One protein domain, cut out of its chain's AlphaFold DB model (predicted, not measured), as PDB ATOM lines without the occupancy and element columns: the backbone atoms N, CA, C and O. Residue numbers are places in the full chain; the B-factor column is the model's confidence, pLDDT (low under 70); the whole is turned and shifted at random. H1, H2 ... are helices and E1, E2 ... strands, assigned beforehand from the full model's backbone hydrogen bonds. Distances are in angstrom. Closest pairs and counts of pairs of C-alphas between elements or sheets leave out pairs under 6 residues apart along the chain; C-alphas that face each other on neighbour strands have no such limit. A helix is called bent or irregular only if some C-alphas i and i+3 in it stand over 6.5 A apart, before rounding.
ATOM      1  N   LEU A   3      -4.877  25.883 -51.106       44.38
ATOM      2  CA  LEU A   3      -5.721  26.317 -49.983       44.38
ATOM      3  C   LEU A   3      -4.843  26.792 -48.824       44.38
ATOM      4  O   LEU A   3      -3.867  26.126 -48.520       44.38
ATOM      5  N   VAL A   4      -5.191  27.906 -48.175       50.03
ATOM      6  CA  VAL A   4      -4.443  28.461 -47.032       50.03
ATOM      7  C   VAL A   4      -5.362  28.539 -45.812       50.03
ATOM      8  O   VAL A   4      -6.423  29.159 -45.889       50.03
ATOM      9  N   PHE A   5      -4.955  27.943 -44.692       48.88
ATOM     10  CA  PHE A   5      -5.600  28.084 -43.381       48.88
ATOM     11  C   PHE A   5      -4.798  29.026 -42.496       48.88
ATOM     12  O   PHE A   5      -3.576  29.029 -42.565       48.88
ATOM     13  N   THR A   6      -5.453  29.779 -41.618       46.03
ATOM     14  CA  THR A   6      -4.779  30.610 -40.616       46.03
ATOM     15  C   THR A   6      -5.399  30.402 -39.246       46.03
ATOM     16  O   THR A   6      -6.597  30.587 -39.059       46.03
ATOM     17  N   ASP A   7      -4.584  29.945 -38.291       44.84
ATOM     18  CA  ASP A   7      -5.004  29.615 -36.924       44.84
ATOM     19  C   ASP A   7      -6.258  28.724 -36.896       44.84
ATOM     20  O   ASP A   7      -7.257  29.022 -36.239       44.84
ATOM     21  N   TYR A   8      -6.194  27.622 -37.658       42.50
ATOM     22  CA  TYR A   8      -7.204  26.547 -37.708       42.50
ATOM     23  C   TYR A   8      -8.585  26.958 -38.206       42.50
ATOM     24  O   TYR A   8      -9.515  26.157 -38.221       42.50
ATOM     25  N   ASN A   9      -8.693  28.191 -38.683       32.00
ATOM     26  CA  ASN A   9      -9.864  28.731 -39.323       32.00
ATOM     27  C   ASN A   9      -9.500  29.100 -40.762       32.00
ATOM     28  O   ASN A   9      -8.384  29.507 -41.085       32.00
ATOM     29  N   PHE A  10     -10.459  28.967 -41.665       36.66
ATOM     30  CA  PHE A  10     -10.326  29.510 -43.010       36.66
ATOM     31  C   PHE A  10     -10.558  31.020 -42.940       36.66
ATOM     32  O   PHE A  10     -11.653  31.478 -43.260       36.66
ATOM     33  N   ILE A  11      -9.579  31.799 -42.466       30.06
ATOM     34  CA  ILE A  11      -9.773  33.243 -42.298       30.06
ATOM     35  C   ILE A  11      -9.770  33.902 -43.676       30.06
ATOM     36  O   ILE A  11      -8.768  34.405 -44.179       30.06
ATOM     37  N   PHE A  12     -10.948  33.946 -44.283       31.50
ATOM     38  CA  PHE A  12     -11.286  35.021 -45.190       31.50
ATOM     39  C   PHE A  12     -11.788  36.151 -44.303       31.50
ATOM     40  O   PHE A  12     -12.854  36.036 -43.705       31.50
ATOM     41  N   SER A  13     -11.062  37.267 -44.258       28.33
ATOM     42  CA  SER A  13     -11.700  38.557 -44.004       28.33
ATOM     43  C   SER A  13     -12.685  38.779 -45.156       28.33
ATOM     44  O   SER A  13     -12.309  39.222 -46.246       28.33
ATOM     45  N   LYS A  14     -13.934  38.327 -44.990       30.84
ATOM     46  CA  LYS A  14     -14.984  38.569 -45.979       30.84
ATOM     47  C   LYS A  14     -15.450  39.997 -45.797       30.84
ATOM     48  O   LYS A  14     -16.133  40.333 -44.835       30.84
ATOM     49  N   THR A  15     -15.079  40.822 -46.756       32.47
ATOM     50  CA  THR A  15     -15.614  42.160 -46.891       32.47
ATOM     51  C   THR A  15     -17.008  42.098 -47.506       32.47
ATOM     52  O   THR A  15     -17.159  41.652 -48.636       32.47
ATOM     53  N   PHE A  16     -18.018  42.567 -46.777       33.81
ATOM     54  CA  PHE A  16     -19.345  42.825 -47.337       33.81
ATOM     55  C   PHE A  16     -19.444  44.279 -47.791       33.81
ATOM     56  O   PHE A  16     -19.111  45.174 -47.018       33.81
ATOM     57  N   SER A  17     -19.978  44.506 -48.989       34.72
ATOM     58  CA  SER A  17     -20.660  45.749 -49.342       34.72
ATOM     59  C   SER A  17     -22.167  45.521 -49.182       34.72
ATOM     60  O   SER A  17     -22.759  44.692 -49.867       34.72
ATOM     61  N   HIS A  18     -22.820  46.240 -48.267       32.12
ATOM     62  CA  HIS A  18     -24.270  46.416 -48.368       32.12
ATOM     63  C   HIS A  18     -24.521  47.591 -49.315       32.12
ATOM     64  O   HIS A  18     -24.375  48.748 -48.931       32.12
ATOM     65  N   LEU A  19     -24.888  47.294 -50.560       35.06
ATOM     66  CA  LEU A  19     -25.478  48.260 -51.483       35.06
ATOM     67  C   LEU A  19     -26.984  47.983 -51.551       35.06
ATOM     68  O   LEU A  19     -27.460  47.290 -52.439       35.06
ATOM     69  N   ASN A  20     -27.742  48.542 -50.607       31.19
ATOM     70  CA  ASN A  20     -29.146  48.851 -50.872       31.19
ATOM     71  C   ASN A  20     -29.181  50.263 -51.458       31.19
ATOM     72  O   ASN A  20     -29.347  51.239 -50.731       31.19
ATOM     73  N   CYS A  21     -28.974  50.376 -52.769       28.22
ATOM     74  CA  CYS A  21     -29.311  51.587 -53.505       28.22
ATOM     75  C   CYS A  21     -30.210  51.194 -54.671       28.22
ATOM     76  O   CYS A  21     -29.763  50.743 -55.722       28.22
ATOM     77  N   SER A  22     -31.510  51.323 -54.447       35.16
ATOM     78  CA  SER A  22     -32.529  51.298 -55.480       35.16
ATOM     79  C   SER A  22     -32.399  52.558 -56.333       35.16
ATOM     80  O   SER A  22     -33.071  53.528 -56.026       35.16
ATOM     81  N   ILE A  23     -31.510  52.549 -57.334       32.34
ATOM     82  CA  ILE A  23     -31.558  53.287 -58.614       32.34
ATOM     83  C   ILE A  23     -30.481  52.651 -59.521       32.34
ATOM     84  O   ILE A  23     -29.334  52.494 -59.113       32.34
ATOM     85  N   GLY A  30     -16.592  47.405 -55.212       63.69
ATOM     86  CA  GLY A  30     -16.566  46.716 -53.925       63.69
ATOM     87  C   GLY A  30     -15.570  45.557 -53.890       63.69
ATOM     88  O   GLY A  30     -14.858  45.282 -54.854       63.69
ATOM     89  N   VAL A  31     -15.505  44.856 -52.757       67.88
ATOM     90  CA  VAL A  31     -14.732  43.615 -52.681       67.88
ATOM     91  C   VAL A  31     -15.528  42.490 -53.331       67.88
ATOM     92  O   VAL A  31     -16.613  42.137 -52.877       67.88
ATOM     93  N   ILE A  32     -14.957  41.899 -54.379       73.81
ATOM     94  CA  ILE A  32     -15.503  40.704 -55.026       73.81
ATOM     95  C   ILE A  32     -15.271  39.521 -54.081       73.81
ATOM     96  O   ILE A  32     -14.127  39.106 -53.868       73.81
ATOM     97  N   THR A  33     -16.346  39.006 -53.479       67.12
ATOM     98  CA  THR A  33     -16.281  38.012 -52.389       67.12
ATOM     99  C   THR A  33     -15.569  36.736 -52.827       67.12
ATOM    100  O   THR A  33     -14.813  36.149 -52.058       67.12
ATOM    101  N   GLU A  34     -15.752  36.345 -54.083       66.06
ATOM    102  CA  GLU A  34     -15.173  35.152 -54.698       66.06
ATOM    103  C   GLU A  34     -13.658  35.290 -54.926       66.06
ATOM    104  O   GLU A  34     -12.973  34.294 -55.136       66.06
ATOM    105  N   ARG A  35     -13.126  36.522 -54.889       66.19
ATOM    106  CA  ARG A  35     -11.704  36.842 -55.117       66.19
ATOM    107  C   ARG A  35     -10.985  37.365 -53.873       66.19
ATOM    108  O   ARG A  35      -9.756  37.432 -53.859       66.19
ATOM    109  N   CYS A  36     -11.719  37.780 -52.842       68.62
ATOM    110  CA  CYS A  36     -11.126  38.230 -51.589       68.62
ATOM    111  C   CYS A  36     -10.479  37.047 -50.889       68.62
ATOM    112  O   CYS A  36     -11.185  36.109 -50.590       68.62
ATOM    113  N   TYR A  37      -9.191  37.101 -50.563       64.06
ATOM    114  CA  TYR A  37      -8.506  36.047 -49.800       64.06
ATOM    115  C   TYR A  37      -8.133  36.510 -48.378       64.06
ATOM    116  O   TYR A  37      -7.244  35.963 -47.740       64.06
ATOM    117  N   GLY A  38      -8.780  37.573 -47.886       66.44
ATOM    118  CA  GLY A  38      -8.683  37.980 -46.486       66.44
ATOM    119  C   GLY A  38      -7.475  38.835 -46.089       66.44
ATOM    120  O   GLY A  38      -7.159  38.929 -44.914       66.44
ATOM    121  N   CYS A  39      -6.784  39.490 -47.027       67.44
ATOM    122  CA  CYS A  39      -5.531  40.198 -46.711       67.44
ATOM    123  C   CYS A  39      -5.643  41.532 -45.963       67.44
ATOM    124  O   CYS A  39      -4.609  42.151 -45.708       67.44
ATOM    125  N   GLY A  40      -6.856  42.043 -45.740       71.81
ATOM    126  CA  GLY A  40      -7.104  43.311 -45.044       71.81
ATOM    127  C   GLY A  40      -6.589  44.582 -45.739       71.81
ATOM    128  O   GLY A  40      -6.872  45.681 -45.281       71.81
ATOM    129  N   ARG A  41      -5.873  44.494 -46.872       71.12
ATOM    130  CA  ARG A  41      -5.288  45.672 -47.551       71.12
ATOM    131  C   ARG A  41      -6.322  46.622 -48.157       71.12
ATOM    132  O   ARG A  41      -5.969  47.749 -48.482       71.12
ATOM    133  N   CYS A  42      -7.565  46.177 -48.327       73.69
ATOM    134  CA  CYS A  42      -8.672  47.042 -48.724       73.69
ATOM    135  C   CYS A  42      -9.066  48.023 -47.608       73.69
ATOM    136  O   CYS A  42      -9.488  49.129 -47.933       73.69
ATOM    137  N   LEU A  43      -8.885  47.655 -46.328       75.88
ATOM    138  CA  LEU A  43      -9.313  48.440 -45.158       75.88
ATOM    139  C   LEU A  43      -8.754  49.872 -45.173       75.88
ATOM    140  O   LEU A  43      -9.557  50.801 -45.163       75.88
ATOM    141  N   PRO A  44      -7.432  50.103 -45.311       73.56
ATOM    142  CA  PRO A  44      -6.876  51.455 -45.229       73.56
ATOM    143  C   PRO A  44      -7.173  52.337 -46.447       73.56
ATOM    144  O   PRO A  44      -6.918  53.535 -46.403       73.56
ATOM    145  N   VAL A  45      -7.636  51.750 -47.556       74.25
ATOM    146  CA  VAL A  45      -7.901  52.469 -48.813       74.25
ATOM    147  C   VAL A  45      -9.391  52.637 -49.089       74.25
ATOM    148  O   VAL A  45      -9.744  53.199 -50.121       74.25
ATOM    149  N   CYS A  46     -10.273  52.145 -48.213       73.75
ATOM    150  CA  CYS A  46     -11.708  52.303 -48.399       73.75
ATOM    151  C   CYS A  46     -12.129  53.741 -48.077       73.75
ATOM    152  O   CYS A  46     -12.019  54.156 -46.928       73.75
ATOM    153  N   PRO A  47     -12.660  54.496 -49.052       67.62
ATOM    154  CA  PRO A  47     -12.925  55.919 -48.869       67.62
ATOM    155  C   PRO A  47     -14.105  56.243 -47.935       67.62
ATOM    156  O   PRO A  47     -14.323  57.418 -47.658       67.62
ATOM    157  N   TYR A  48     -14.874  55.254 -47.452       71.62
ATOM    158  CA  TYR A  48     -16.076  55.517 -46.639       71.62
ATOM    159  C   TYR A  48     -16.407  54.437 -45.593       71.62
ATOM    160  O   TYR A  48     -17.588  54.232 -45.312       71.62
ATOM    161  N   ASP A  49     -15.426  53.674 -45.100       64.19
ATOM    162  CA  ASP A  49     -15.658  52.567 -44.150       64.19
ATOM    163  C   ASP A  49     -16.757  51.573 -44.601       64.19
ATOM    164  O   ASP A  49     -17.368  50.872 -43.795       64.19
ATOM    165  N   LYS A  50     -17.023  51.468 -45.916       72.06
ATOM    166  CA  LYS A  50     -18.084  50.587 -46.458       72.06
ATOM    167  C   LYS A  50     -17.712  49.115 -46.416       72.06
ATOM    168  O   LYS A  50     -18.467  48.280 -46.908       72.06
ATOM    169  N   ILE A  51     -16.528  48.810 -45.903       72.88
ATOM    170  CA  ILE A  51     -15.987  47.472 -45.833       72.88
ATOM    171  C   ILE A  51     -15.800  47.088 -44.376       72.88
ATOM    172  O   ILE A  51     -15.145  47.771 -43.597       72.88
ATOM    173  N   ARG A  52     -16.403  45.962 -44.022       68.88
ATOM    174  CA  ARG A  52     -16.298  45.350 -42.704       68.88
ATOM    175  C   ARG A  52     -15.434  44.106 -42.806       68.88
ATOM    176  O   ARG A  52     -15.619  43.316 -43.724       68.88
ATOM    177  N   GLU A  53     -14.563  43.901 -41.832       71.56
ATOM    178  CA  GLU A  53     -13.946  42.601 -41.596       71.56
ATOM    179  C   GLU A  53     -14.935  41.689 -40.864       71.56
ATOM    180  O   GLU A  53     -15.497  42.054 -39.830       71.56
ATOM    181  N   VAL A  54     -15.181  40.508 -41.425       66.88
ATOM    182  CA  VAL A  54     -15.958  39.453 -40.773       66.88
ATOM    183  C   VAL A  54     -15.062  38.237 -40.647       66.88
ATOM    184  O   VAL A  54     -14.520  37.769 -41.649       66.88
ATOM    185  N   THR A  55     -14.935  37.712 -39.430       65.00
ATOM    186  CA  THR A  55     -14.303  36.415 -39.197       65.00
ATOM    187  C   THR A  55     -15.182  35.338 -39.815       65.00
ATOM    188  O   THR A  55     -16.309  35.105 -39.380       65.00
ATOM    189  N   TYR A  56     -14.673  34.699 -40.859       65.56
ATOM    190  CA  TYR A  56     -15.293  33.535 -41.461       65.56
ATOM    191  C   TYR A  56     -14.468  32.305 -41.101       65.56
ATOM    192  O   TYR A  56     -13.242  32.341 -41.148       65.56
ATOM    193  N   VAL A  57     -15.151  31.225 -40.746       66.94
ATOM    194  CA  VAL A  57     -14.557  29.904 -40.566       66.94
ATOM    195  C   VAL A  57     -15.188  29.027 -41.633       66.94
ATOM    196  O   VAL A  57     -16.412  28.879 -41.655       66.94
ATOM    197  N   ARG A  58     -14.389  28.472 -42.553       68.75
ATOM    198  CA  ARG A  58     -14.900  27.365 -43.361       68.75
ATOM    199  C   ARG A  58     -14.950  26.137 -42.499       68.75
ATOM    200  O   ARG A  58     -13.976  25.775 -41.849       68.75
ATOM    201  N   ASP A  59     -16.094  25.498 -42.599       80.00
ATOM    202  CA  ASP A  59     -16.297  24.157 -42.124       80.00
ATOM    203  C   ASP A  59     -15.290  23.182 -42.769       80.00
ATOM    204  O   ASP A  59     -14.966  23.258 -43.965       80.00
ATOM    205  N   ALA A  60     -14.775  22.278 -41.942       82.50
ATOM    206  CA  ALA A  60     -13.777  21.303 -42.346       82.50
ATOM    207  C   ALA A  60     -14.361  20.262 -43.308       82.50
ATOM    208  O   ALA A  60     -13.663  19.876 -44.244       82.50
ATOM    209  N   ALA A  61     -15.640  19.882 -43.171       85.00
ATOM    210  CA  ALA A  61     -16.276  18.938 -44.092       85.00
ATOM    211  C   ALA A  61     -16.383  19.526 -45.507       85.00
ATOM    212  O   ALA A  61     -16.009  18.873 -46.478       85.00
ATOM    213  N   THR A  62     -16.754  20.804 -45.615       83.69
ATOM    214  CA  THR A  62     -16.743  21.534 -46.894       83.69
ATOM    215  C   THR A  62     -15.344  21.579 -47.516       83.69
ATOM    216  O   THR A  62     -15.199  21.532 -48.735       83.69
ATOM    217  N   THR A  63     -14.297  21.697 -46.696       84.75
ATOM    218  CA  THR A  63     -12.920  21.685 -47.208       84.75
ATOM    219  C   THR A  63     -12.498  20.282 -47.637       84.75
ATOM    220  O   THR A  63     -11.904  20.134 -48.700       84.75
ATOM    221  N   ALA A  64     -12.874  19.251 -46.884       89.00
ATOM    222  CA  ALA A  64     -12.643  17.862 -47.255       89.00
ATOM    223  C   ALA A  64     -13.333  17.500 -48.585       89.00
ATOM    224  O   ALA A  64     -12.743  16.814 -49.417       89.00
ATOM    225  N   ASP A  65     -14.544  18.013 -48.830       87.69
ATOM    226  CA  ASP A  65     -15.237  17.862 -50.118       87.69
ATOM    227  C   ASP A  65     -14.469  18.508 -51.273       87.69
ATOM    228  O   ASP A  65     -14.432  17.951 -52.367       87.69
ATOM    229  N   LEU A  66     -13.837  19.665 -51.044       84.75
ATOM    230  CA  LEU A  66     -12.971  20.290 -52.046       84.75
ATOM    231  C   LEU A  66     -11.727  19.437 -52.308       84.75
ATOM    232  O   LEU A  66     -11.398  19.194 -53.460       84.75
ATOM    233  N   LEU A  67     -11.074  18.926 -51.262       87.94
ATOM    234  CA  LEU A  67      -9.890  18.078 -51.422       87.94
ATOM    235  C   LEU A  67     -10.196  16.778 -52.184       87.94
ATOM    236  O   LEU A  67      -9.386  16.337 -52.992       87.94
ATOM    237  N   ARG A  68     -11.392  16.201 -52.002       89.38
ATOM    238  CA  ARG A  68     -11.848  15.006 -52.740       89.38
ATOM    239  C   ARG A  68     -12.102  15.238 -54.230       89.38
ATOM    240  O   ARG A  68     -12.217  14.272 -54.977       89.38
ATOM    241  N   ARG A  69     -12.238  16.489 -54.675       84.75
ATOM    242  CA  ARG A  69     -12.531  16.813 -56.080       84.75
ATOM    243  C   ARG A  69     -11.298  16.794 -56.990       84.75
ATOM    244  O   ARG A  69     -11.458  17.067 -58.177       84.75
ATOM    245  N   ASP A  70     -10.118  16.476 -56.451       73.62
ATOM    246  CA  ASP A  70      -8.827  16.387 -57.163       73.62
ATOM    247  C   ASP A  70      -8.457  17.667 -57.953       73.62
ATOM    248  O   ASP A  70      -7.687  17.650 -58.909       73.62
ATOM    249  N   ASP A  71      -9.007  18.823 -57.560       80.00
ATOM    250  CA  ASP A  71      -8.676  20.140 -58.122       80.00
ATOM    251  C   ASP A  71      -7.665  20.922 -57.251       80.00
ATOM    252  O   ASP A  71      -7.141  21.978 -57.647       80.00
ATOM    253  N   VAL A  72      -7.326  20.380 -56.078       84.62
ATOM    254  CA  VAL A  72      -6.382  20.942 -55.105       84.62
ATOM    255  C   VAL A  72      -5.174  20.019 -54.954       84.62
ATOM    256  O   VAL A  72      -5.232  19.010 -54.269       84.62
ATOM    257  N   ASP A  73      -4.041  20.415 -55.533       88.00
ATOM    258  CA  ASP A  73      -2.783  19.671 -55.395       88.00
ATOM    259  C   ASP A  73      -2.095  19.896 -54.044       88.00
ATOM    260  O   ASP A  73      -1.233  19.112 -53.649       88.00
ATOM    261  N   ALA A  74      -2.377  21.017 -53.375       90.12
ATOM    262  CA  ALA A  74      -1.611  21.430 -52.209       90.12
ATOM    263  C   ALA A  74      -2.403  22.294 -51.221       90.12
ATOM    264  O   ALA A  74      -3.278  23.077 -51.602       90.12
ATOM    265  N   MET A  75      -2.044  22.173 -49.943       89.19
ATOM    266  CA  MET A  75      -2.680  22.877 -48.831       89.19
ATOM    267  C   MET A  75      -1.627  23.449 -47.874       89.19
ATOM    268  O   MET A  75      -0.712  22.739 -47.476       89.19
ATOM    269  N   GLU A  76      -1.776  24.708 -47.476       91.12
ATOM    270  CA  GLU A  76      -1.010  25.386 -46.428       91.12
ATOM    271  C   GLU A  76      -1.861  25.565 -45.173       91.12
ATOM    272  O   GLU A  76      -3.007  26.009 -45.237       91.12
ATOM    273  N   ILE A  77      -1.277  25.271 -44.016       90.25
ATOM    274  CA  ILE A  77      -1.860  25.505 -42.701       90.25
ATOM    275  C   ILE A  77      -0.944  26.442 -41.923       90.25
ATOM    276  O   ILE A  77       0.129  26.030 -41.493       90.25
ATOM    277  N   HIS A  78      -1.372  27.680 -41.686       88.38
ATOM    278  CA  HIS A  78      -0.717  28.562 -40.728       88.38
ATOM    279  C   HIS A  78      -1.210  28.296 -39.313       88.38
ATOM    280  O   HIS A  78      -2.407  28.152 -39.047       88.38
ATOM    281  N   THR A  79      -0.266  28.318 -38.389       88.50
ATOM    282  CA  THR A  79      -0.500  28.119 -36.969       88.50
ATOM    283  C   THR A  79       0.469  28.951 -36.146       88.50
ATOM    284  O   THR A  79       1.648  29.059 -36.463       88.50
ATOM    285  N   SER A  80      -0.000  29.473 -35.015       86.06
ATOM    286  CA  SER A  80       0.863  30.024 -33.960       86.06
ATOM    287  C   SER A  80       1.803  29.005 -33.284       86.06
ATOM    288  O   SER A  80       2.637  29.401 -32.468       86.06
ATOM    289  N   GLY A  81       1.656  27.703 -33.556       82.81
ATOM    290  CA  GLY A  81       2.426  26.609 -32.953       82.81
ATOM    291  C   GLY A  81       2.013  26.245 -31.521       82.81
ATOM    292  O   GLY A  81       2.515  25.273 -30.975       82.81
ATOM    293  N   ARG A  82       1.089  26.993 -30.901       81.62
ATOM    294  CA  ARG A  82       0.719  26.826 -29.480       81.62
ATOM    295  C   ARG A  82      -0.530  25.980 -29.238       81.62
ATOM    296  O   ARG A  82      -0.792  25.619 -28.097       81.62
ATOM    297  N   GLN A  83      -1.328  25.720 -30.271       81.12
ATOM    298  CA  GLN A  83      -2.670  25.143 -30.128       81.12
ATOM    299  C   GLN A  83      -2.787  23.805 -30.873       81.12
ATOM    300  O   GLN A  83      -3.502  23.670 -31.865       81.12
ATOM    301  N   SER A  84      -2.075  22.788 -30.388       84.50
ATOM    302  CA  SER A  84      -2.038  21.459 -31.012       84.50
ATOM    303  C   SER A  84      -3.393  20.741 -31.034       84.50
ATOM    304  O   SER A  84      -3.667  19.989 -31.967       84.50
ATOM    305  N   ALA A  85      -4.274  21.010 -30.065       88.44
ATOM    306  CA  ALA A  85      -5.627  20.450 -30.035       88.44
ATOM    307  C   ALA A  85      -6.448  20.853 -31.271       88.44
ATOM    308  O   ALA A  85      -7.025  19.996 -31.930       88.44
ATOM    309  N   GLN A  86      -6.414  22.132 -31.648       87.25
ATOM    310  CA  GLN A  86      -7.121  22.637 -32.830       87.25
ATOM    311  C   GLN A  86      -6.473  22.149 -34.128       87.25
ATOM    312  O   GLN A  86      -7.177  21.851 -35.090       87.25
ATOM    313  N   PHE A  87      -5.140  21.992 -34.145       90.75
ATOM    314  CA  PHE A  87      -4.451  21.319 -35.253       90.75
ATOM    315  C   PHE A  87      -5.000  19.915 -35.454       90.75
ATOM    316  O   PHE A  87      -5.323  19.526 -36.573       90.75
ATOM    317  N   LYS A  88      -5.125  19.163 -34.358       92.69
ATOM    318  CA  LYS A  88      -5.652  17.805 -34.376       92.69
ATOM    319  C   LYS A  88      -7.108  17.765 -34.813       92.69
ATOM    320  O   LYS A  88      -7.439  16.932 -35.642       92.69
ATOM    321  N   GLU A  89      -7.952  18.651 -34.298       91.38
ATOM    322  CA  GLU A  89      -9.360  18.740 -34.700       91.38
ATOM    323  C   GLU A  89      -9.499  19.009 -36.199       91.38
ATOM    324  O   GLU A  89     -10.191  18.255 -36.881       91.38
ATOM    325  N   LEU A  90      -8.782  20.010 -36.728       89.88
ATOM    326  CA  LEU A  90      -8.762  20.305 -38.161       89.88
ATOM    327  C   LEU A  90      -8.292  19.087 -38.963       89.88
ATOM    328  O   LEU A  90      -8.970  18.658 -39.892       89.88
ATOM    329  N   TRP A  91      -7.147  18.516 -38.592       93.06
ATOM    330  CA  TRP A  91      -6.551  17.395 -39.310       93.06
ATOM    331  C   TRP A  91      -7.454  16.155 -39.314       93.06
ATOM    332  O   TRP A  91      -7.677  15.544 -40.358       93.06
ATOM    333  N   CYS A  92      -8.037  15.812 -38.163       92.81
ATOM    334  CA  CYS A  92      -8.992  14.715 -38.047       92.81
ATOM    335  C   CYS A  92     -10.268  14.974 -38.856       92.81
ATOM    336  O   CYS A  92     -10.795  14.038 -39.449       92.81
ATOM    337  N   ALA A  93     -10.753  16.217 -38.903       91.31
ATOM    338  CA  ALA A  93     -11.947  16.567 -39.663       91.31
ATOM    339  C   ALA A  93     -11.724  16.534 -41.185       91.31
ATOM    340  O   ALA A  93     -12.657  16.242 -41.929       91.31
ATOM    341  N   LEU A  94     -10.495  16.788 -41.656       92.00
ATOM    342  CA  LEU A  94     -10.126  16.558 -43.055       92.00
ATOM    343  C   LEU A  94     -10.074  15.057 -43.387       92.00
ATOM    344  O   LEU A  94     -10.415  14.669 -44.503       92.00
ATOM    345  N   GLY A  95      -9.707  14.209 -42.424       92.75
ATOM    346  CA  GLY A  95      -9.801  12.755 -42.550       92.75
ATOM    347  C   GLY A  95      -8.938  12.191 -43.681       92.75
ATOM    348  O   GLY A  95      -7.765  12.530 -43.803       92.75
ATOM    349  N   ASP A  96      -9.521  11.322 -44.501       92.50
ATOM    350  CA  ASP A  96      -8.891  10.696 -45.672       92.50
ATOM    351  C   ASP A  96      -8.747  11.644 -46.873       92.50
ATOM    352  O   ASP A  96      -7.967  11.392 -47.786       92.50
ATOM    353  N   SER A  97      -9.447  12.781 -46.876       92.50
ATOM    354  CA  SER A  97      -9.403  13.714 -48.007       92.50
ATOM    355  C   SER A  97      -8.008  14.295 -48.258       92.50
ATOM    356  O   SER A  97      -7.698  14.652 -49.396       92.50
ATOM    357  N   VAL A  98      -7.148  14.328 -47.231       92.56
ATOM    358  CA  VAL A  98      -5.748  14.774 -47.335       92.56
ATOM    359  C   VAL A  98      -4.890  13.860 -48.211       92.56
ATOM    360  O   VAL A  98      -3.837  14.290 -48.667       92.56
ATOM    361  N   GLU A  99      -5.331  12.628 -48.485       92.00
ATOM    362  CA  GLU A  99      -4.614  11.679 -49.348       92.00
ATOM    363  C   GLU A  99      -4.600  12.113 -50.822       92.00
ATOM    364  O   GLU A  99      -3.728  11.696 -51.576       92.00
ATOM    365  N   ASN A 100      -5.513  13.006 -51.224       90.81
ATOM    366  CA  ASN A 100      -5.548  13.581 -52.575       90.81
ATOM    367  C   ASN A 100      -4.504  14.697 -52.772       90.81
ATOM    368  O   ASN A 100      -4.277  15.161 -53.888       90.81
ATOM    369  N   LEU A 101      -3.865  15.158 -51.693       91.31
ATOM    370  CA  LEU A 101      -2.866  16.214 -51.767       91.31
ATOM    371  C   LEU A 101      -1.523  15.658 -52.247       91.31
ATOM    372  O   LEU A 101      -1.083  14.583 -51.856       91.31
ATOM    373  N   LYS A 102      -0.807  16.449 -53.046       92.75
ATOM    374  CA  LYS A 102       0.590  16.201 -53.436       92.75
ATOM    375  C   LYS A 102       1.572  16.871 -52.477       92.75
ATOM    376  O   LYS A 102       2.709  16.418 -52.340       92.75
ATOM    377  N   LEU A 103       1.141  17.930 -51.789       93.12
ATOM    378  CA  LEU A 103       1.958  18.697 -50.851       93.12
ATOM    379  C   LEU A 103       1.102  19.279 -49.722       93.12
ATOM    380  O   LEU A 103       0.073  19.907 -49.969       93.12
ATOM    381  N   ILE A 104       1.591  19.167 -48.493       93.81
ATOM    382  CA  ILE A 104       1.070  19.900 -47.342       93.81
ATOM    383  C   ILE A 104       2.176  20.785 -46.802       93.81
ATOM    384  O   ILE A 104       3.304  20.337 -46.589       93.81
ATOM    385  N   ALA A 105       1.836  22.048 -46.590       94.00
ATOM    386  CA  ALA A 105       2.706  23.017 -45.973       94.00
ATOM    387  C   ALA A 105       2.160  23.418 -44.600       94.00
ATOM    388  O   ALA A 105       0.979  23.724 -44.459       94.00
ATOM    389  N   VAL A 106       3.007  23.409 -43.575       94.56
ATOM    390  CA  VAL A 106       2.673  23.915 -42.241       94.56
ATOM    391  C   VAL A 106       3.539  25.133 -41.970       94.56
ATOM    392  O   VAL A 106       4.766  25.040 -41.891       94.56
ATOM    393  N   SER A 107       2.882  26.279 -41.854       92.56
ATOM    394  CA  SER A 107       3.477  27.595 -41.676       92.56
ATOM    395  C   SER A 107       3.386  28.006 -40.212       92.56
ATOM    396  O   SER A 107       2.309  27.996 -39.617       92.56
ATOM    397  N   LEU A 108       4.526  28.314 -39.596       92.25
ATOM    398  CA  LEU A 108       4.599  28.626 -38.170       92.25
ATOM    399  C   LEU A 108       5.639  29.712 -37.872       92.25
ATOM    400  O   LEU A 108       6.674  29.755 -38.544       92.25
ATOM    401  N   PRO A 109       5.403  30.566 -36.856       91.19
ATOM    402  CA  PRO A 109       6.374  31.555 -36.420       91.19
ATOM    403  C   PRO A 109       7.499  30.924 -35.595       91.19
ATOM    404  O   PRO A 109       7.395  29.793 -35.117       91.19
ATOM    405  N   ASN A 110       8.565  31.693 -35.355       89.69
ATOM    406  CA  ASN A 110       9.593  31.288 -34.400       89.69
ATOM    407  C   ASN A 110       9.039  31.339 -32.960       89.69
ATOM    408  O   ASN A 110       8.869  32.414 -32.384       89.69
ATOM    409  N   GLY A 111       8.778  30.169 -32.372       88.38
ATOM    410  CA  GLY A 111       8.363  29.990 -30.977       88.38
ATOM    411  C   GLY A 111       9.530  29.822 -29.993       88.38
ATOM    412  O   GLY A 111       9.320  29.392 -28.853       88.38
ATOM    413  N   GLY A 112      10.764  30.093 -30.429       89.31
ATOM    414  CA  GLY A 112      11.995  29.837 -29.687       89.31
ATOM    415  C   GLY A 112      12.140  28.357 -29.337       89.31
ATOM    416  O   GLY A 112      11.865  27.479 -30.159       89.31
ATOM    417  N   ALA A 113      12.471  28.072 -28.074       88.31
ATOM    418  CA  ALA A 113      12.704  26.714 -27.573       88.31
ATOM    419  C   ALA A 113      11.522  25.743 -27.779       88.31
ATOM    420  O   ALA A 113      11.726  24.534 -27.856       88.31
ATOM    421  N   SER A 114      10.291  26.256 -27.891       90.88
ATOM    422  CA  SER A 114       9.090  25.431 -28.096       90.88
ATOM    423  C   SER A 114       8.880  24.985 -29.548       90.88
ATOM    424  O   SER A 114       8.100  24.061 -29.792       90.88
ATOM    425  N   THR A 115       9.578  25.593 -30.515       92.19
ATOM    426  CA  THR A 115       9.302  25.394 -31.946       92.19
ATOM    427  C   THR A 115       9.437  23.934 -32.359       92.19
ATOM    428  O   THR A 115       8.516  23.365 -32.935       92.19
ATOM    429  N   ILE A 116      10.557  23.294 -32.014       92.81
ATOM    430  CA  ILE A 116      10.827  21.902 -32.399       92.81
ATOM    431  C   ILE A 116       9.823  20.939 -31.763       92.81
ATOM    432  O   ILE A 116       9.349  20.022 -32.431       92.81
ATOM    433  N   SER A 117       9.462  21.153 -30.495       93.75
ATOM    434  CA  SER A 117       8.438  20.340 -29.826       93.75
ATOM    435  C   SER A 117       7.091  20.463 -30.536       93.75
ATOM    436  O   SER A 117       6.462  19.454 -30.838       93.75
ATOM    437  N   SER A 118       6.696  21.691 -30.878       93.94
ATOM    438  CA  SER A 118       5.432  21.980 -31.566       93.94
ATOM    439  C   SER A 118       5.392  21.340 -32.957       93.94
ATOM    440  O   SER A 118       4.407  20.709 -33.332       93.94
ATOM    441  N   MET A 119       6.489  21.435 -33.719       94.69
ATOM    442  CA  MET A 119       6.611  20.778 -35.022       94.69
ATOM    443  C   MET A 119       6.496  19.255 -34.906       94.69
ATOM    444  O   MET A 119       5.795  18.638 -35.702       94.69
ATOM    445  N   ASN A 120       7.157  18.638 -33.924       95.44
ATOM    446  CA  ASN A 120       7.078  17.190 -33.712       95.44
ATOM    447  C   ASN A 120       5.675  16.729 -33.309       95.44
ATOM    448  O   ASN A 120       5.228  15.675 -33.760       95.44
ATOM    449  N   GLU A 121       4.976  17.507 -32.485       95.88
ATOM    450  CA  GLU A 121       3.598  17.217 -32.097       95.88
ATOM    451  C   GLU A 121       2.665  17.265 -33.313       95.88
ATOM    452  O   GLU A 121       1.956  16.295 -33.586       95.88
ATOM    453  N   MET A 122       2.741  18.335 -34.113       95.75
ATOM    454  CA  MET A 122       1.979  18.457 -35.361       95.75
ATOM    455  C   MET A 122       2.324  17.346 -36.351       95.75
ATOM    456  O   MET A 122       1.433  16.735 -36.934       95.75
ATOM    457  N   PHE A 123       3.606  17.019 -36.505       96.19
ATOM    458  CA  PHE A 123       4.017  15.910 -37.357       96.19
ATOM    459  C   PHE A 123       3.449  14.576 -36.870       96.19
ATOM    460  O   PHE A 123       2.992  13.781 -37.681       96.19
ATOM    461  N   SER A 124       3.429  14.334 -35.559       96.69
ATOM    462  CA  SER A 124       2.864  13.107 -34.984       96.69
ATOM    463  C   SER A 124       1.357  12.999 -35.217       96.69
ATOM    464  O   SER A 124       0.861  11.894 -35.420       96.69
ATOM    465  N   ILE A 125       0.647  14.133 -35.234       96.25
ATOM    466  CA  ILE A 125      -0.769  14.206 -35.615       96.25
ATOM    467  C   ILE A 125      -0.954  13.875 -37.100       96.25
ATOM    468  O   ILE A 125      -1.863  13.121 -37.432       96.25
ATOM    469  N   MET A 126      -0.097  14.414 -37.977       95.56
ATOM    470  CA  MET A 126      -0.207  14.218 -39.428       95.56
ATOM    471  C   MET A 126       0.222  12.825 -39.893       95.56
ATOM    472  O   MET A 126      -0.357  12.262 -40.816       95.56
ATOM    473  N   LYS A 127       1.249  12.260 -39.256       94.69
ATOM    474  CA  LYS A 127       1.942  11.035 -39.676       94.69
ATOM    475  C   LYS A 127       1.032   9.847 -40.041       94.69
ATOM    476  O   LYS A 127       1.397   9.155 -40.987       94.69
ATOM    477  N   PRO A 128      -0.092   9.561 -39.350       94.19
ATOM    478  CA  PRO A 128      -0.913   8.385 -39.648       94.19
ATOM    479  C   PRO A 128      -1.487   8.330 -41.072       94.19
ATOM    480  O   PRO A 128      -1.662   7.235 -41.593       94.19
ATOM    481  N   ASN A 129      -1.770   9.476 -41.694       92.19
ATOM    482  CA  ASN A 129      -2.413   9.593 -43.013       92.19
ATOM    483  C   ASN A 129      -1.702  10.603 -43.938       92.19
ATOM    484  O   ASN A 129      -2.241  11.012 -44.963       92.19
ATOM    485  N   LEU A 130      -0.477  11.011 -43.596       91.75
ATOM    486  CA  LEU A 130       0.347  11.875 -44.437       91.75
ATOM    487  C   LEU A 130       1.007  11.052 -45.553       91.75
ATOM    488  O   LEU A 130       2.047  10.430 -45.339       91.75
ATOM    489  N   GLN A 131       0.409  11.070 -46.746       91.19
ATOM    490  CA  GLN A 131       0.918  10.362 -47.931       91.19
ATOM    491  C   GLN A 131       1.672  11.270 -48.920       91.19
ATOM    492  O   GLN A 131       2.243  10.801 -49.903       91.19
ATOM    493  N   CYS A 132       1.690  12.577 -48.659       91.44
ATOM    494  CA  CYS A 132       2.214  13.591 -49.563       91.44
ATOM    495  C   CYS A 132       3.518  14.222 -49.055       91.44
ATOM    496  O   CYS A 132       3.976  13.956 -47.941       91.44
ATOM    497  N   PHE A 133       4.120  15.114 -49.850       92.69
ATOM    498  CA  PHE A 133       5.280  15.875 -49.385       92.69
ATOM    499  C   PHE A 133       4.906  16.797 -48.219       92.69
ATOM    500  O   PHE A 133       3.856  17.437 -48.241       92.69
ATOM    501  N   ASN A 134       5.794  16.890 -47.228       93.88
ATOM    502  CA  ASN A 134       5.653  17.794 -46.088       93.88
ATOM    503  C   ASN A 134       6.629  18.965 -46.201       93.88
ATOM    504  O   ASN A 134       7.840  18.765 -46.371       93.88
ATOM    505  N   LEU A 135       6.106  20.178 -46.063       93.62
ATOM    506  CA  LEU A 135       6.844  21.426 -46.165       93.62
ATOM    507  C   LEU A 135       6.638  22.267 -44.907       93.62
ATOM    508  O   LEU A 135       5.534  22.684 -44.588       93.62
ATOM    509  N   TRP A 136       7.716  22.577 -44.204       94.31
ATOM    510  CA  TRP A 136       7.683  23.492 -43.070       94.31
ATOM    511  C   TRP A 136       8.017  24.899 -43.550       94.31
ATOM    512  O   TRP A 136       9.156  25.182 -43.939       94.31
ATOM    513  N   GLN A 137       7.025  25.783 -43.520       93.62
ATOM    514  CA  GLN A 137       7.202  27.193 -43.835       93.62
ATOM    515  C   GLN A 137       7.598  27.953 -42.571       93.62
ATOM    516  O   GLN A 137       6.832  28.098 -41.622       93.62
ATOM    517  N   LEU A 138       8.833  28.440 -42.568       92.50
ATOM    518  CA  LEU A 138       9.408  29.224 -41.486       92.50
ATOM    519  C   LEU A 138       8.916  30.667 -41.625       92.50
ATOM    520  O   LEU A 138       9.578  31.478 -42.278       92.50
ATOM    521  N   ASP A 139       7.736  30.968 -41.082       88.62
ATOM    522  CA  ASP A 139       7.080  32.271 -41.207       88.62
ATOM    523  C   ASP A 139       7.746  33.282 -40.268       88.62
ATOM    524  O   ASP A 139       7.455  33.348 -39.078       88.62
ATOM    525  N   GLY A 140       8.721  34.033 -40.789       83.69
ATOM    526  CA  GLY A 140       9.485  34.995 -39.994       83.69
ATOM    527  C   GLY A 140       8.619  36.169 -39.542       83.69
ATOM    528  O   GLY A 140       8.051  36.175 -38.453       83.69
ATOM    529  N   ARG A 141       8.533  37.196 -40.391       77.25
ATOM    530  CA  ARG A 141       7.666  38.353 -40.157       77.25
ATOM    531  C   ARG A 141       6.564  38.391 -41.211       77.25
ATOM    532  O   ARG A 141       6.833  38.843 -42.337       77.25
ATOM    533  N   PRO A 142       5.334  37.973 -40.880       64.81
ATOM    534  CA  PRO A 142       4.237  37.913 -41.834       64.81
ATOM    535  C   PRO A 142       4.049  39.234 -42.582       64.81
ATOM    536  O   PRO A 142       4.193  40.322 -42.022       64.81
ATOM    537  N   MET A 143       3.752  39.139 -43.882       59.69
ATOM    538  CA  MET A 143       3.344  40.276 -44.721       59.69
ATOM    539  C   MET A 143       4.306  41.480 -44.766       59.69
ATOM    540  O   MET A 143       3.890  42.574 -45.133       59.69
ATOM    541  N   SER A 144       5.593  41.288 -44.456       68.81
ATOM    542  CA  SER A 144       6.571  42.384 -44.323       68.81
ATOM    543  C   SER A 144       7.676  42.410 -45.389       68.81
ATOM    544  O   SER A 144       8.592  43.233 -45.332       68.81
ATOM    545  N   GLY A 145       7.617  41.518 -46.385       60.72
ATOM    546  CA  GLY A 145       8.654  41.412 -47.424       60.72
ATOM    547  C   GLY A 145       8.837  42.693 -48.255       60.72
ATOM    548  O   GLY A 145       9.904  42.932 -48.814       60.72
ATOM    549  N   ASP A 146       7.829  43.561 -48.305       65.44
ATOM    550  CA  ASP A 146       7.849  44.864 -48.970       65.44
ATOM    551  C   ASP A 146       8.478  46.003 -48.137       65.44
ATOM    552  O   ASP A 146       8.786  47.049 -48.726       65.44
ATOM    553  N   ILE A 147       8.737  45.776 -46.837       65.12
ATOM    554  CA  ILE A 147       9.233  46.749 -45.835       65.12
ATOM    555  C   ILE A 147      10.777  46.860 -45.827       65.12
ATOM    556  O   ILE A 147      11.342  47.814 -45.296       65.12
ATOM    557  N   GLY A 148      11.487  45.932 -46.478       66.12
ATOM    558  CA  GLY A 148      12.939  46.007 -46.705       66.12
ATOM    559  C   GLY A 148      13.773  45.052 -45.845       66.12
ATOM    560  O   GLY A 148      13.277  44.062 -45.311       66.12
ATOM    561  N   ARG A 149      15.082  45.322 -45.732       65.38
ATOM    562  CA  ARG A 149      16.087  44.362 -45.222       65.38
ATOM    563  C   ARG A 149      15.837  43.861 -43.792       65.38
ATOM    564  O   ARG A 149      16.244  42.746 -43.480       65.38
ATOM    565  N   GLY A 150      15.209  44.662 -42.928       69.62
ATOM    566  CA  GLY A 150      14.935  44.286 -41.534       69.62
ATOM    567  C   GLY A 150      14.091  43.014 -41.417       69.62
ATOM    568  O   GLY A 150      14.471  42.107 -40.689       69.62
ATOM    569  N   ALA A 151      13.037  42.908 -42.232       72.44
ATOM    570  CA  ALA A 151      12.126  41.763 -42.256       72.44
ATOM    571  C   ALA A 151      12.827  40.432 -42.582       72.44
ATOM    572  O   ALA A 151      12.508  39.394 -42.022       72.44
ATOM    573  N   THR A 152      13.840  40.470 -43.446       82.06
ATOM    574  CA  THR A 152      14.576  39.278 -43.884       82.06
ATOM    575  C   THR A 152      15.521  38.725 -42.820       82.06
ATOM    576  O   THR A 152      15.847  37.540 -42.845       82.06
ATOM    577  N   LYS A 153      15.992  39.565 -41.889       84.56
ATOM    578  CA  LYS A 153      16.919  39.125 -40.836       84.56
ATOM    579  C   LYS A 153      16.259  38.124 -39.892       84.56
ATOM    580  O   LYS A 153      16.898  37.138 -39.544       84.56
ATOM    581  N   GLU A 154      15.008  38.374 -39.516       84.81
ATOM    582  CA  GLU A 154      14.230  37.518 -38.612       84.81
ATOM    583  C   GLU A 154      13.996  36.140 -39.238       84.81
ATOM    584  O   GLU A 154      14.305  35.122 -38.622       84.81
ATOM    585  N   THR A 155      13.590  36.099 -40.511       87.94
ATOM    586  CA  THR A 155      13.401  34.847 -41.256       87.94
ATOM    587  C   THR A 155      14.687  34.026 -41.367       87.94
ATOM    588  O   THR A 155      14.679  32.811 -41.193       87.94
ATOM    589  N   ILE A 156      15.822  34.680 -41.643       90.06
ATOM    590  CA  ILE A 156      17.116  33.992 -41.739       90.06
ATOM    591  C   ILE A 156      17.582  33.508 -40.365       90.06
ATOM    592  O   ILE A 156      18.130  32.415 -40.268       90.06
ATOM    593  N   ALA A 157      17.384  34.294 -39.306       89.75
ATOM    594  CA  ALA A 157      17.721  33.871 -37.950       89.75
ATOM    595  C   ALA A 157      16.942  32.610 -37.561       89.75
ATOM    596  O   ALA A 157      17.538  31.659 -37.056       89.75
ATOM    597  N   PHE A 158      15.650  32.572 -37.894       90.88
ATOM    598  CA  PHE A 158      14.814  31.402 -37.669       90.88
ATOM    599  C   PHE A 158      15.315  30.172 -38.447       90.88
ATOM    600  O   PHE A 158      15.474  29.093 -37.881       90.88
ATOM    601  N   ALA A 159      15.677  30.350 -39.721       90.75
ATOM    602  CA  ALA A 159      16.283  29.297 -40.534       90.75
ATOM    603  C   ALA A 159      17.597  28.753 -39.941       90.75
ATOM    604  O   ALA A 159      17.810  27.546 -39.952       90.75
ATOM    605  N   ILE A 160      18.467  29.615 -39.398       88.88
ATOM    606  CA  ILE A 160      19.727  29.196 -38.753       88.88
ATOM    607  C   ILE A 160      19.460  28.316 -37.530       88.88
ATOM    608  O   ILE A 160      20.182  27.343 -37.314       88.88
ATOM    609  N   GLU A 161      18.473  28.676 -36.712       88.38
ATOM    610  CA  GLU A 161      18.100  27.918 -35.516       88.38
ATOM    611  C   GLU A 161      17.604  26.516 -35.893       88.38
ATOM    612  O   GLU A 161      18.119  25.514 -35.395       88.38
ATOM    613  N   LEU A 162      16.684  26.445 -36.856       88.50
ATOM    614  CA  LEU A 162      16.085  25.195 -37.328       88.50
ATOM    615  C   LEU A 162      17.064  24.300 -38.083       88.50
ATOM    616  O   LEU A 162      17.032  23.082 -37.918       88.50
ATOM    617  N   ALA A 163      17.974  24.890 -38.854       83.19
ATOM    618  CA  ALA A 163      19.024  24.159 -39.549       83.19
ATOM    619  C   ALA A 163      19.967  23.408 -38.593       83.19
ATOM    620  O   ALA A 163      20.518  22.374 -38.956       83.19
ATOM    621  N   LYS A 164      20.149  23.908 -37.365       82.56
ATOM    622  CA  LYS A 164      21.005  23.283 -36.342       82.56
ATOM    623  C   LYS A 164      20.274  22.260 -35.473       82.56
ATOM    624  O   LYS A 164      20.912  21.585 -34.668       82.56
ATOM    625  N   ALA A 165      18.950  22.168 -35.579       85.00
ATOM    626  CA  ALA A 165      18.153  21.308 -34.720       85.00
ATOM    627  C   ALA A 165      18.263  19.835 -35.145       85.00
ATOM    628  O   ALA A 165      17.913  19.473 -36.266       85.00
ATOM    629  N   ILE A 166      18.699  18.978 -34.218       78.50
ATOM    630  CA  ILE A 166      18.909  17.537 -34.456       78.50
ATOM    631  C   ILE A 166      17.586  16.751 -34.397       78.50
ATOM    632  O   ILE A 166      17.418  15.766 -35.105       78.50
ATOM    633  N   ASN A 167      16.615  17.217 -33.605       87.06
ATOM    634  CA  ASN A 167      15.357  16.506 -33.332       87.06
ATOM    635  C   ASN A 167      14.146  17.112 -34.059       87.06
ATOM    636  O   ASN A 167      13.035  17.072 -33.533       87.06
ATOM    637  N   ARG A 168      14.334  17.748 -35.219       89.69
ATOM    638  CA  ARG A 168      13.205  18.288 -35.997       89.69
ATOM    639  C   ARG A 168      12.480  17.168 -36.757       89.69
ATOM    640  O   ARG A 168      13.145  16.228 -37.192       89.69
ATOM    641  N   PRO A 169      11.155  17.262 -36.967       92.38
ATOM    642  CA  PRO A 169      10.452  16.282 -37.789       92.38
ATOM    643  C   PRO A 169      10.916  16.353 -39.255       92.38
ATOM    644  O   PRO A 169      11.434  17.390 -39.696       92.38
ATOM    645  N   PRO A 170      10.716  15.277 -40.036       90.88
ATOM    646  CA  PRO A 170      11.068  15.266 -41.447       90.88
ATOM    647  C   PRO A 170      10.197  16.243 -42.251       90.88
ATOM    648  O   PRO A 170       9.063  16.576 -41.887       90.88
ATOM    649  N   GLY A 171      10.748  16.699 -43.371       90.31
ATOM    650  CA  GLY A 171      10.107  17.645 -44.279       90.31
ATOM    651  C   GLY A 171      11.087  18.686 -44.809       90.31
ATOM    652  O   GLY A 171      12.127  18.972 -44.199       90.31
ATOM    653  N   PHE A 172      10.737  19.257 -45.956       90.81
ATOM    654  CA  PHE A 172      11.478  20.362 -46.552       90.81
ATOM    655  C   PHE A 172      11.304  21.622 -45.704       90.81
ATOM    656  O   PHE A 172      10.250  21.827 -45.111       90.81
ATOM    657  N   LEU A 173      12.324  22.479 -45.652       91.25
ATOM    658  CA  LEU A 173      12.217  23.797 -45.021       91.25
ATOM    659  C   LEU A 173      12.094  24.870 -46.101       91.25
ATOM    660  O   LEU A 173      12.921  24.928 -47.010       91.25
ATOM    661  N   GLN A 174      11.104  25.748 -45.993       92.44
ATOM    662  CA  GLN A 174      10.959  26.916 -46.859       92.44
ATOM    663  C   GLN A 174      10.897  28.179 -46.011       92.44
ATOM    664  O   GLN A 174      10.160  28.245 -45.035       92.44
ATOM    665  N   LEU A 175      11.643  29.216 -46.391       92.62
ATOM    666  CA  LEU A 175      11.489  30.523 -45.751       92.62
ATOM    667  C   LEU A 175      10.184  31.166 -46.219       92.62
ATOM    668  O   LEU A 175       9.956  31.275 -47.423       92.62
ATOM    669  N   ALA A 176       9.388  31.667 -45.282       91.25
ATOM    670  CA  ALA A 176       8.207  32.486 -45.532       91.25
ATOM    671  C   ALA A 176       8.250  33.731 -44.628       91.25
ATOM    672  O   ALA A 176       9.143  33.863 -43.799       91.25
ATOM    673  N   GLY A 177       7.338  34.687 -44.816       85.88
ATOM    674  CA  GLY A 177       7.238  35.864 -43.939       85.88
ATOM    675  C   GLY A 177       8.483  36.758 -43.903       85.88
ATOM    676  O   GLY A 177       9.435  36.502 -43.176       85.88
ATOM    677  N   GLY A 178       8.475  37.872 -44.641       85.81
ATOM    678  CA  GLY A 178       9.581  38.849 -44.620       85.81
ATOM    679  C   GLY A 178      10.691  38.588 -45.647       85.81
ATOM    680  O   GLY A 178      11.714  39.282 -45.681       85.81
ATOM    681  N   THR A 179      10.476  37.625 -46.542       90.44
ATOM    682  CA  THR A 179      11.368  37.299 -47.661       90.44
ATOM    683  C   THR A 179      11.331  38.366 -48.763       90.44
ATOM    684  O   THR A 179      10.253  38.816 -49.166       90.44
ATOM    685  N   ASN A 180      12.494  38.747 -49.298       90.62
ATOM    686  CA  ASN A 180      12.647  39.726 -50.382       90.62
ATOM    687  C   ASN A 180      13.964  39.518 -51.157       90.62
ATOM    688  O   ASN A 180      14.636  38.500 -50.991       90.62
ATOM    689  N   ALA A 181      14.360  40.481 -51.997       89.06
ATOM    690  CA  ALA A 181      15.592  40.404 -52.794       89.06
ATOM    691  C   ALA A 181      16.882  40.161 -51.986       89.06
ATOM    692  O   ALA A 181      17.865  39.693 -52.545       89.06
ATOM    693  N   HIS A 182      16.906  40.440 -50.680       89.88
ATOM    694  CA  HIS A 182      18.076  40.192 -49.834       89.88
ATOM    695  C   HIS A 182      18.118  38.786 -49.222       89.88
ATOM    696  O   HIS A 182      19.119  38.436 -48.594       89.88
ATOM    697  N   THR A 183      17.054  37.989 -49.355       90.75
ATOM    698  CA  THR A 183      16.948  36.683 -48.686       90.75
ATOM    699  C   THR A 183      18.012  35.709 -49.173       90.75
ATOM    700  O   THR A 183      18.679  35.093 -48.349       90.75
ATOM    701  N   ILE A 184      18.234  35.626 -50.486       89.56
ATOM    702  CA  ILE A 184      19.201  34.689 -51.078       89.56
ATOM    703  C   ILE A 184      20.626  35.030 -50.643       89.56
ATOM    704  O   ILE A 184      21.332  34.173 -50.115       89.56
ATOM    705  N   ASP A 185      21.031  36.296 -50.768       89.00
ATOM    706  CA  ASP A 185      22.344  36.758 -50.301       89.00
ATOM    707  C   ASP A 185      22.546  36.493 -48.808       89.00
ATOM    708  O   ASP A 185      23.643  36.153 -48.362       89.00
ATOM    709  N   GLY A 186      21.489  36.666 -48.019       89.75
ATOM    710  CA  GLY A 186      21.521  36.406 -46.592       89.75
ATOM    711  C   GLY A 186      21.688  34.921 -46.258       89.75
ATOM    712  O   GLY A 186      22.500  34.599 -45.393       89.75
ATOM    713  N   LEU A 187      20.994  34.022 -46.964       89.00
ATOM    714  CA  LEU A 187      21.160  32.574 -46.802       89.00
ATOM    715  C   LEU A 187      22.555  32.109 -47.246       89.00
ATOM    716  O   LEU A 187      23.205  31.363 -46.513       89.00
ATOM    717  N   ARG A 188      23.062  32.610 -48.385       87.62
ATOM    718  CA  ARG A 188      24.422  32.322 -48.882       87.62
ATOM    719  C   ARG A 188      25.492  32.714 -47.868       87.62
ATOM    720  O   ARG A 188      26.353  31.910 -47.535       87.62
ATOM    721  N   LYS A 189      25.389  33.914 -47.283       89.25
ATOM    722  CA  LYS A 189      26.301  34.384 -46.218       89.25
ATOM    723  C   LYS A 189      26.296  33.511 -44.964       89.25
ATOM    724  O   LYS A 189      27.207  33.621 -44.149       89.25
ATOM    725  N   LYS A 190      25.251  32.710 -44.766       88.00
ATOM    726  CA  LYS A 190      25.093  31.816 -43.616       88.00
ATOM    727  C   LYS A 190      25.342  30.351 -43.963       88.00
ATOM    728  O   LYS A 190      25.185  29.517 -43.082       88.00
ATOM    729  N   GLY A 191      25.725  30.047 -45.207       85.31
ATOM    730  CA  GLY A 191      25.934  28.675 -45.671       85.31
ATOM    731  C   GLY A 191      24.658  27.828 -45.685       85.31
ATOM    732  O   GLY A 191      24.745  26.613 -45.761       85.31
ATOM    733  N   LEU A 192      23.478  28.453 -45.600       83.19
ATOM    734  CA  LEU A 192      22.180  27.761 -45.589       83.19
ATOM    735  C   LEU A 192      21.594  27.567 -46.988       83.19
ATOM    736  O   LEU A 192      20.532  26.973 -47.140       83.19
ATOM    737  N   PHE A 193      22.265  28.120 -47.995       75.25
ATOM    738  CA  PHE A 193      21.907  27.980 -49.394       75.25
ATOM    739  C   PHE A 193      23.000  27.170 -50.078       75.25
ATOM    740  O   PHE A 193      24.037  27.725 -50.445       75.25
ATOM    741  N   GLN A 194      22.797  25.860 -50.170       59.72
ATOM    742  CA  GLN A 194      23.656  24.972 -50.940       59.72
ATOM    743  C   GLN A 194      22.816  24.318 -52.025       59.72
ATOM    744  O   GLN A 194      21.772  23.731 -51.753       59.72
ATOM    745  N   THR A 195      23.290  24.471 -53.252       50.75
ATOM    746  CA  THR A 195      22.897  23.669 -54.398       50.75
ATOM    747  C   THR A 195      23.079  22.195 -54.062       50.75
ATOM    748  O   THR A 195      24.194  21.776 -53.746       50.75
ATOM    749  N   THR A 196      22.031  21.388 -54.192       46.66
ATOM    750  CA  THR A 196      22.204  19.947 -54.379       46.66
ATOM    751  C   THR A 196      22.936  19.735 -55.698       46.66
ATOM    752  O   THR A 196      22.320  19.709 -56.764       46.66
ATOM    753  N   SER A 197      24.258  19.580 -55.650       37.00
ATOM    754  CA  SER A 197      24.950  18.814 -56.679       37.00
ATOM    755  C   SER A 197      24.284  17.445 -56.663       37.00
ATOM    756  O   SER A 197      24.350  16.753 -55.650       37.00
ATOM    757  N   ILE A 198      23.564  17.094 -57.727       39.03
ATOM    758  CA  ILE A 198      22.919  15.790 -57.882       39.03
ATOM    759  C   ILE A 198      24.038  14.744 -57.991       39.03
ATOM    760  O   ILE A 198      24.429  14.337 -59.080       39.03
ATOM    761  N   ALA A 199      24.614  14.355 -56.858       32.66
ATOM    762  CA  ALA A 199      25.385  13.139 -56.727       32.66
ATOM    763  C   ALA A 199      24.374  12.051 -56.373       32.66
ATOM    764  O   ALA A 199      23.962  11.887 -55.225       32.66
ATOM    765  N   VAL A 200      23.906  11.372 -57.418       41.31
ATOM    766  CA  VAL A 200      23.318  10.040 -57.296       41.31
ATOM    767  C   VAL A 200      24.385   9.178 -56.619       41.31
ATOM    768  O   VAL A 200      25.541   9.235 -57.023       41.31
ATOM    769  N   ASP A 201      23.998   8.443 -55.583       36.34
ATOM    770  CA  ASP A 201      24.844   7.576 -54.747       36.34
ATOM    771  C   ASP A 201      25.493   8.235 -53.525       36.34
ATOM    772  O   ASP A 201      26.708   8.385 -53.431       36.34
ATOM    773  N   SER A 202      24.689   8.532 -52.501       35.47
ATOM    774  CA  SER A 202      24.992   8.076 -51.132       35.47
ATOM    775  C   SER A 202      23.819   8.320 -50.184       35.47
ATOM    776  O   SER A 202      23.309   9.424 -50.018       35.47
ATOM    777  N   SER A 203      23.400   7.241 -49.534       46.31
ATOM    778  CA  SER A 203      22.539   7.231 -48.358       46.31
ATOM    779  C   SER A 203      22.973   8.267 -47.307       46.31
ATOM    780  O   SER A 203      24.123   8.251 -46.872       46.31
ATOM    781  N   ASN A 204      22.013   9.070 -46.832       40.56
ATOM    782  CA  ASN A 204      22.066   9.882 -45.603       40.56
ATOM    783  C   ASN A 204      22.962  11.138 -45.567       40.56
ATOM    784  O   ASN A 204      23.534  11.416 -44.512       40.56
ATOM    785  N   SER A 205      23.011  11.966 -46.620       37.44
ATOM    786  CA  SER A 205      23.536  13.340 -46.469       37.44
ATOM    787  C   SER A 205      22.418  14.385 -46.414       37.44
ATOM    788  O   SER A 205      21.608  14.511 -47.330       37.44
ATOM    789  N   ALA A 206      22.354  15.116 -45.303       45.19
ATOM    790  CA  ALA A 206      21.324  16.088 -44.935       45.19
ATOM    791  C   ALA A 206      21.468  17.447 -45.664       45.19
ATOM    792  O   ALA A 206      21.339  18.507 -45.048       45.19
ATOM    793  N   ASP A 207      21.726  17.427 -46.973       48.28
ATOM    794  CA  ASP A 207      22.309  18.562 -47.706       48.28
ATOM    795  C   ASP A 207      21.326  19.299 -48.626       48.28
ATOM    796  O   ASP A 207      21.513  19.434 -49.831       48.28
ATOM    797  N   ALA A 208      20.291  19.847 -47.993       47.56
ATOM    798  CA  ALA A 208      19.792  21.193 -48.266       47.56
ATOM    799  C   ALA A 208      19.050  21.660 -47.007       47.56
ATOM    800  O   ALA A 208      17.923  21.241 -46.737       47.56
ATOM    801  N   LEU A 209      19.692  22.510 -46.197       68.69
ATOM    802  CA  LEU A 209      19.092  23.012 -44.954       68.69
ATOM    803  C   LEU A 209      17.792  23.776 -45.237       68.69
ATOM    804  O   LEU A 209      16.860  23.688 -44.449       68.69
ATOM    805  N   ILE A 210      17.708  24.464 -46.379       85.00
ATOM    806  CA  ILE A 210      16.536  25.197 -46.863       85.00
ATOM    807  C   ILE A 210      16.246  24.777 -48.309       85.00
ATOM    808  O   ILE A 210      17.064  25.006 -49.194       85.00
ATOM    809  N   GLY A 211      15.064  24.212 -48.551       80.94
ATOM    810  CA  GLY A 211      14.599  23.737 -49.859       80.94
ATOM    811  C   GLY A 211      13.826  24.771 -50.687       80.94
ATOM    812  O   GLY A 211      13.460  24.486 -51.824       80.94
ATOM    813  N   GLY A 212      13.555  25.971 -50.159       88.62
ATOM    814  CA  GLY A 212      12.875  27.011 -50.935       88.62
ATOM    815  C   GLY A 212      12.654  28.341 -50.219       88.62
ATOM    816  O   GLY A 212      12.913  28.499 -49.025       88.62
ATOM    817  N   ILE A 213      12.132  29.319 -50.966       91.56
ATOM    818  CA  ILE A 213      11.758  30.651 -50.467       91.56
ATOM    819  C   ILE A 213      10.374  31.013 -51.025       91.56
ATOM    820  O   ILE A 213      10.168  30.981 -52.236       91.56
ATOM    821  N   ALA A 214       9.423  31.353 -50.155       91.12
ATOM    822  CA  ALA A 214       8.082  31.803 -50.515       91.12
ATOM    823  C   ALA A 214       8.030  33.333 -50.599       91.12
ATOM    824  O   ALA A 214       7.984  34.020 -49.582       91.12
ATOM    825  N   TYR A 215       7.975  33.886 -51.811       88.69
ATOM    826  CA  TYR A 215       7.850  35.330 -52.008       88.69
ATOM    827  C   TYR A 215       6.386  35.774 -52.084       88.69
ATOM    828  O   TYR A 215       5.772  35.741 -53.144       88.69
ATOM    829  N   GLY A 216       5.842  36.256 -50.966       84.50
ATOM    830  CA  GLY A 216       4.500  36.852 -50.920       84.50
ATOM    831  C   GLY A 216       4.486  38.330 -51.333       84.50
ATOM    832  O   GLY A 216       4.523  38.690 -52.512       84.50
TER     833      GLY A 216
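AT A GLANCE: This is residues 3 to 23 and 30 to 216 of the 264 residues of the protein "4Fe-4S ferredoxin-type domain-containing protein" of Arachis hypogaea (UniProt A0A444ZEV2). A twisted, parallel five-stranded sheet is covered on one face by H2, H3 and H4, making two layers, with H1 grazing the sheet and H5 beside H4. Residues 7 to 23 and 30 to 59, with no named element, reach away at one end, and residues 198 to 205 stick out at the other. The printed part has 208 residues with five named helices and five named strands, E1 H1 E2 H2 E3 H3 E4 H4 E5 H5, and the sheet's order is E1 E2 E3 E4 E5. The class is mixed, helices and strands, with 88 residues in named elements, under half; the whole is compact, radius of gyration of the C-alphas 19.2 A, and elongated, spanning 72 by 42 by 32 A.

HOW THE PARTS SIT: E1, residues 3 to 6, is an edge strand parallel to E2, residues 74 to 78, with N 5 and O 76 2.8 A apart. H1, residues 60 to 67, only grazes the sheet. H2, residues 84 to 100, is over E2 at a height over the sheet of 10.9 A; its local plane only just has enough C-alphas, 6. H1 and H2 touch at Ala 64 and Leu 94, closest C-alphas 5.1 A, at a shallow tilt of 30 degrees, the same way. E3, residues 103 to 108, is parallel to E2, with N 105 and O 75 2.8 A apart. H3, residues 112 to 126, touches residues 84 to 91 of H2 alone, closest C-alphas Lys 88 and Ile 125, 6.2 A. E4, residues 133 to 139, is parallel to E3, with N 106 and O 135 2.8 A apart. H4, residues 149 to 163, is over E5, residues 172 to 176, and only just over E4, with 3 C-alphas, at a height over the sheet of 8.8 A. E5, the other edge strand, is parallel to E4, with N 136 and O 172 2.8 A apart. H5, residues 183 to 188, is not on the sheet; it touches residues 152 to 156 of H4 alone, closest C-alphas Thr 183 and Thr 152, 6.0 A. E2, H2, E3, then E3, H3, E4, then E4, H4, E5 are strand-helix-strand units, two parallel neighbour strands with a helix between, each with a right-handed crossover. Every O i to N i+4 pair is within hydrogen-bond range in H1 and H5; in H2 8 of 13 are, in H3 9 of 11 and in H4 8 of 11.

IN THESE COORDINATES: E1 begins at C-alpha 3, (-5.721, 26.317, -49.983). H2 is 23.2 A long, with a kink of 70 degrees near residue 94; it is irregular, C-alphas 93 and 96 being 8.9 A apart. H3 is 22.1 A long and irregular, C-alphas 113 and 116 being 7.1 A apart. E4 is 18.4 A long, and H4 21.2 A. H5 ends at C-alpha 188, (24.422, 32.322, -48.882).

THE WHOLE: The C-alphas farthest apart, Ile 23 and Ser 202, are 72.8 A apart. Residues 24 to 29 are not printed, and C-alphas 23 and 30 are 17.0 A apart across the cut. Of the links printed whole, none is long. Residues 212 to 213 pair with residues 174 to 175 of E5, parallel. The mean pLDDT of the printed part is 76.5; 63 residues are under 70, among them 3 to 23, 142 to 150 and 194 to 209.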